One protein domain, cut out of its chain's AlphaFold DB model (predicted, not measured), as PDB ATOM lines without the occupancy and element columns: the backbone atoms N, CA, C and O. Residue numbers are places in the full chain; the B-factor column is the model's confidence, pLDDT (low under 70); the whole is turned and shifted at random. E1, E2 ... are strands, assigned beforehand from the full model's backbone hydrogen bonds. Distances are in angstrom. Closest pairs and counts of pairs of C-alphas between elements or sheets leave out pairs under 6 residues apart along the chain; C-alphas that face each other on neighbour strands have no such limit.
ATOM      1  N   LEU A  47     148.995 131.026 268.718       87.25
ATOM      2  CA  LEU A  47     148.117 132.178 268.529       87.25
ATOM      3  C   LEU A  47     146.937 131.857 267.620       87.25
ATOM      4  O   LEU A  47     146.072 132.704 267.472       87.25
ATOM      5  N   ILE A  48     146.862 130.653 267.042       92.00
ATOM      6  CA  ILE A  48     145.754 130.270 266.160       92.00
ATOM      7  C   ILE A  48     144.425 130.421 266.914       92.00
ATOM      8  O   ILE A  48     144.261 129.886 268.012       92.00
ATOM      9  N   GLY A  49     143.488 131.158 266.317       92.19
ATOM     10  CA  GLY A  49     142.195 131.502 266.909       92.19
ATOM     11  C   GLY A  49     142.239 132.628 267.948       92.19
ATOM     12  O   GLY A  49     141.199 132.980 268.500       92.19
ATOM     13  N   ALA A  50     143.408 133.200 268.240       91.00
ATOM     14  CA  ALA A  50     143.514 134.388 269.073       91.00
ATOM     15  C   ALA A  50     143.201 135.650 268.262       91.00
ATOM     16  O   ALA A  50     143.516 135.739 267.078       91.00
ATOM     17  N   ARG A  51     142.645 136.650 268.949       91.00
ATOM     18  CA  ARG A  51     142.490 138.009 268.429       91.00
ATOM     19  C   ARG A  51     143.791 138.793 268.583       91.00
ATOM     20  O   ARG A  51     144.359 138.818 269.680       91.00
ATOM     21  N   VAL A  52     144.215 139.463 267.516       90.69
ATOM     22  CA  VAL A  52     145.389 140.342 267.460       90.69
ATOM     23  C   VAL A  52     144.944 141.735 267.036       90.69
ATOM     24  O   VAL A  52     144.107 141.886 266.151       90.69
ATOM     25  N   VAL A  53     145.483 142.760 267.693       90.81
ATOM     26  CA  VAL A  53     145.171 144.164 267.416       90.81
ATOM     27  C   VAL A  53     146.468 144.957 267.476       90.81
ATOM     28  O   VAL A  53     147.234 144.789 268.421       90.81
ATOM     29  N   ILE A  54     146.696 145.835 266.501       90.31
ATOM     30  CA  ILE A  54     147.682 146.915 266.620       90.31
ATOM     31  C   ILE A  54     146.938 148.140 267.132       90.31
ATOM     32  O   ILE A  54     145.994 148.598 266.482       90.31
ATOM     33  N   THR A  55     147.356 148.664 268.280       89.56
ATOM     34  CA  THR A  55     146.772 149.854 268.902       89.56
ATOM     35  C   THR A  55     147.620 151.097 268.665       89.56
ATOM     36  O   THR A  55     148.818 151.031 268.394       89.56
ATOM     37  N   VAL A  56     146.966 152.256 268.717       89.56
ATOM     38  CA  VAL A  56     147.617 153.565 268.769       89.56
ATOM     39  C   VAL A  56     147.534 154.054 270.204       89.56
ATOM     40  O   VAL A  56     146.449 154.407 270.668       89.56
ATOM     41  N   GLU A  57     148.682 154.082 270.868       87.75
ATOM     42  CA  GLU A  57     148.822 154.535 272.251       87.75
ATOM     43  C   GLU A  57     149.213 156.027 272.302       87.75
ATOM     44  O   GLU A  57     149.901 156.516 271.391       87.75
ATOM     45  N   PRO A  58     148.774 156.782 273.324       87.62
ATOM     46  CA  PRO A  58     149.264 158.136 273.578       87.62
ATOM     47  C   PRO A  58     150.760 158.147 273.939       87.62
ATOM     48  O   PRO A  58     151.348 157.125 274.273       87.62
ATOM     49  N   GLU A  59     151.389 159.322 273.866       88.88
ATOM     50  CA  GLU A  59     152.746 159.530 274.378       88.88
ATOM     51  C   GLU A  59     152.768 160.803 275.240       88.88
ATOM     52  O   GLU A  59     152.531 161.890 274.698       88.88
ATOM     53  N   PRO A  60     153.035 160.709 276.558       88.19
ATOM     54  CA  PRO A  60     153.334 159.489 277.327       88.19
ATOM     55  C   PRO A  60     152.129 158.534 277.461       88.19
ATOM     56  O   PRO A  60     150.986 158.986 277.474       88.19
ATOM     57  N   ASP A  61     152.405 157.230 277.574       84.31
ATOM     58  CA  ASP A  61     151.419 156.181 277.883       84.31
ATOM     59  C   ASP A  61     151.498 155.806 279.370       84.31
ATOM     60  O   ASP A  61     152.525 155.314 279.845       84.31
ATOM     61  N   ASP A  62     150.429 156.073 280.116       83.81
ATOM     62  CA  ASP A  62     150.281 155.750 281.537       83.81
ATOM     63  C   ASP A  62     149.187 154.697 281.805       83.81
ATOM     64  O   ASP A  62     148.865 154.407 282.964       83.81
ATOM     65  N   ALA A  63     148.625 154.087 280.755       83.06
ATOM     66  CA  ALA A  63     147.528 153.141 280.872       83.06
ATOM     67  C   ALA A  63     148.017 151.700 281.110       83.06
ATOM     68  O   ALA A  63     148.929 151.192 280.467       83.06
ATOM     69  N   ALA A  64     147.343 150.975 282.009       82.12
ATOM     70  CA  ALA A  64     147.601 149.544 282.226       82.12
ATOM     71  C   ALA A  64     146.970 148.641 281.144       82.12
ATOM     72  O   ALA A  64     147.226 147.438 281.099       82.12
ATOM     73  N   THR A  65     146.098 149.203 280.307       82.56
ATOM     74  CA  THR A  65     145.372 148.503 279.244       82.56
ATOM     75  C   THR A  65     145.555 149.244 277.934       82.56
ATOM     76  O   THR A  65     145.531 150.471 277.939       82.56
ATOM     77  N   ALA A  66     145.621 148.503 276.829       81.25
ATOM     78  CA  ALA A  66     145.737 149.082 275.496       81.25
ATOM     79  C   ALA A  66     144.616 150.093 275.202       81.25
ATOM     80  O   ALA A  66     143.452 149.872 275.569       81.25
ATOM     81  N   PHE A  67     144.956 151.184 274.522       84.25
ATOM     82  CA  PHE A  67     143.999 152.228 274.188       84.25
ATOM     83  C   PHE A  67     142.950 151.745 273.177       84.25
ATOM     84  O   PHE A  67     143.161 150.835 272.373       84.25
ATOM     85  N   ALA A  68     141.778 152.387 273.184       82.62
ATOM     86  CA  ALA A  68     140.624 151.954 272.393       82.62
ATOM     87  C   ALA A  68     140.819 152.073 270.866       82.62
ATOM     88  O   ALA A  68     140.019 151.540 270.093       82.62
ATOM     89  N   ILE A  69     141.854 152.781 270.404       87.00
ATOM     90  CA  ILE A  69     142.114 152.992 268.979       87.00
ATOM     91  C   ILE A  69     142.946 151.827 268.437       87.00
ATOM     92  O   ILE A  69     144.170 151.879 268.442       87.00
ATOM     93  N   GLY A  70     142.271 150.797 267.923       87.69
ATOM     94  CA  GLY A  70     142.883 149.647 267.247       87.69
ATOM     95  C   GLY A  70     142.573 149.617 265.745       87.69
ATOM     96  O   GLY A  70     141.617 148.952 265.353       87.69
ATOM     97  N   PRO A  71     143.308 150.351 264.888       89.19
ATOM     98  CA  PRO A  71     142.983 150.466 263.465       89.19
ATOM     99  C   PRO A  71     143.241 149.191 262.654       89.19
ATOM    100  O   PRO A  71     142.691 149.080 261.562       89.19
ATOM    101  N   LEU A  72     144.062 148.260 263.144       91.25
ATOM    102  CA  LEU A  72     144.356 146.994 262.469       91.25
ATOM    103  C   LEU A  72     144.036 145.833 263.408       91.25
ATOM    104  O   LEU A  72     144.548 145.788 264.528       91.25
ATOM    105  N   VAL A  73     143.185 144.914 262.955       92.12
ATOM    106  CA  VAL A  73     142.679 143.795 263.759       92.12
ATOM    107  C   VAL A  73     142.586 142.517 262.938       92.12
ATOM    108  O   VAL A  73     142.200 142.536 261.774       92.12
ATOM    109  N   ASP A  74     142.898 141.398 263.573       92.94
ATOM    110  CA  ASP A  74     142.493 140.069 263.141       92.94
ATOM    111  C   ASP A  74     141.760 139.421 264.316       92.94
ATOM    112  O   ASP A  74     142.316 139.278 265.407       92.94
ATOM    113  N   ASP A  75     140.483 139.093 264.120       92.06
ATOM    114  CA  ASP A  75     139.650 138.511 265.171       92.06
ATOM    115  C   ASP A  75     139.977 137.033 265.430       92.06
ATOM    116  O   ASP A  75     139.649 136.524 266.504       92.06
ATOM    117  N   ALA A  76     140.651 136.357 264.492       93.31
ATOM    118  CA  ALA A  76     141.077 134.974 264.648       93.31
ATOM    119  C   ALA A  76     142.275 134.646 263.744       93.31
ATOM    120  O   ALA A  76     142.106 134.253 262.589       93.31
ATOM    121  N   VAL A  77     143.479 134.692 264.323       91.56
ATOM    122  CA  VAL A  77     144.720 134.319 263.630       91.56
ATOM    123  C   VAL A  77     144.607 132.927 263.020       91.56
ATOM    124  O   VAL A  77     144.207 131.959 263.678       91.56
ATOM    125  N   THR A  78     145.021 132.819 261.763       93.44
ATOM    126  CA  THR A  78     145.022 131.561 261.020       93.44
ATOM    127  C   THR A  78     146.411 130.933 260.978       93.44
ATOM    128  O   THR A  78     147.426 131.563 261.273       93.44
ATOM    129  N   ALA A  79     146.473 129.648 260.633       91.69
ATOM    130  CA  ALA A  79     147.745 128.984 260.393       91.69
ATOM    131  C   ALA A  79     148.317 129.441 259.040       91.69
ATOM    132  O   ALA A  79     147.941 128.913 257.993       91.69
ATOM    133  N   VAL A  80     149.235 130.408 259.069       87.00
ATOM    134  CA  VAL A  80     149.958 130.899 257.889       87.00
ATOM    135  C   VAL A  80     151.387 130.361 257.919       87.00
ATOM    136  O   VAL A  80     152.096 130.512 258.914       87.00
ATOM    137  N   MET A  81     151.827 129.707 256.841       85.25
ATOM    138  CA  MET A  81     153.212 129.243 256.740       85.25
ATOM    139  C   MET A  81     154.132 130.367 256.267       85.25
ATOM    140  O   MET A  81     153.868 131.004 255.248       85.25
ATOM    141  N   ALA A  82     155.257 130.551 256.955       77.38
ATOM    142  CA  ALA A  82     156.303 131.459 256.502       77.38
ATOM    143  C   ALA A  82     156.779 131.087 255.077       77.38
ATOM    144  O   ALA A  82     156.904 129.898 254.768       77.38
ATOM    145  N   PRO A  83     157.063 132.075 254.205       81.44
ATOM    146  CA  PRO A  83     157.164 133.511 254.484       81.44
ATOM    147  C   PRO A  83     155.859 134.302 254.268       81.44
ATOM    148  O   PRO A  83     155.915 135.525 254.158       81.44
ATOM    149  N   ALA A  84     154.701 133.643 254.152       85.88
ATOM    150  CA  ALA A  84     153.441 134.352 253.947       85.88
ATOM    151  C   ALA A  84     153.062 135.208 255.169       85.88
ATOM    152  O   ALA A  84     153.405 134.887 256.308       85.88
ATOM    153  N   THR A  85     152.365 136.315 254.912       83.94
ATOM    154  CA  THR A  85     151.929 137.284 255.922       83.94
ATOM    155  C   THR A  85     150.512 136.980 256.401       83.94
ATOM    156  O   THR A  85     149.655 136.560 255.624       83.94
ATOM    157  N   GLN A  86     150.260 137.204 257.693       86.44
ATOM    158  CA  GLN A  86     148.905 137.294 258.233       86.44
ATOM    159  C   GLN A  86     148.412 138.724 257.999       86.44
ATOM    160  O   GLN A  86     148.977 139.674 258.541       86.44
ATOM    161  N   GLU A  87     147.388 138.878 257.165       89.44
ATOM    162  CA  GLU A  87     146.765 140.177 256.913       89.44
ATOM    163  C   GLU A  87     145.893 140.589 258.106       89.44
ATOM    164  O   GLU A  87     145.187 139.762 258.688       89.44
ATOM    165  N   LEU A  88     145.931 141.878 258.446       90.12
ATOM    166  CA  LEU A  88     145.071 142.500 259.452       90.12
ATOM    167  C   LEU A  88     144.011 143.345 258.739       90.12
ATOM    168  O   LEU A  88     144.327 144.150 257.860       90.12
ATOM    169  N   ALA A  89     142.752 143.205 259.138       92.62
ATOM    170  CA  ALA A  89     141.667 144.021 258.622       92.62
ATOM    171  C   ALA A  89     141.785 145.467 259.126       92.62
ATOM    172  O   ALA A  89     142.081 145.723 260.295       92.62
ATOM    173  N   ASN A  90     141.501 146.427 258.245       90.56
ATOM    174  CA  ASN A  90     141.407 147.833 258.615       90.56
ATOM    175  C   ASN A  90     140.069 148.105 259.328       90.56
ATOM    176  O   ASN A  90     139.008 148.056 258.708       90.56
ATOM    177  N   ALA A  91     140.135 148.441 260.615       87.25
ATOM    178  CA  ALA A  91     139.003 148.787 261.475       87.25
ATOM    179  C   ALA A  91     138.922 150.294 261.805       87.25
ATOM    180  O   ALA A  91     138.274 150.708 262.767       87.25
ATOM    181  N   SER A  92     139.560 151.152 261.001       79.75
ATOM    182  CA  SER A  92     139.624 152.606 261.240       79.75
ATOM    183  C   SER A  92     138.305 153.371 261.059       79.75
ATOM    184  O   SER A  92     138.251 154.559 261.378       79.75
ATOM    185  N   ALA A  93     137.232 152.726 260.594       74.00
ATOM    186  CA  ALA A  93     135.929 153.373 260.423       74.00
ATOM    187  C   ALA A  93     135.280 153.804 261.758       74.00
ATOM    188  O   ALA A  93     134.467 154.724 261.771       74.00
ATOM    189  N   ASN A  94     135.677 153.200 262.885       63.88
ATOM    190  CA  ASN A  94     135.046 153.407 264.194       63.88
ATOM    191  C   ASN A  94     135.946 154.176 265.178       63.88
ATOM    192  O   ASN A  94     135.998 153.857 266.367       63.88
TER     193      ASN A  94
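Overview. This is residues 47 to 94 of the 103 residues of an uncharacterized protein of Deltaproteobacteria bacterium (UniProt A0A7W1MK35). With little regular structure, this is a long, loose chain that folds back on itself twice, round a small antiparallel hairpin of E1 and E2 in the middle. The link between them makes a wide loop whose residues 59 to 64 stick out at one end; after E2 the chain turns back at the other end, and residues 89 to 90 pair antiparallel with residues 72 to 73 of E2. The printed part has 48 residues with two named strands, E1 then E2, and no named helix; the class is all strand, with 6 residues in named elements. It is loose, with a radius of gyration of the C-alphas of 12.8 A, and spans 36 by 23 by 18 A.

Along the chain. E1 is residues 52 to 54, from C-alpha 52 at (145.389, 140.342, 267.460). E2 is residues 72 to 74, ending at C-alpha 74 at (142.493, 140.069, 263.141).

Arrangement. E1 and E2 are antiparallel at 176 degrees, with N 52 and O 74 2.8 A apart, within hydrogen-bond range.

Size, cuts and confidence. The printed part has no cut. The link from E1 to E2, 17 residues, is long. Residue 94 is under 70 in pLDDT.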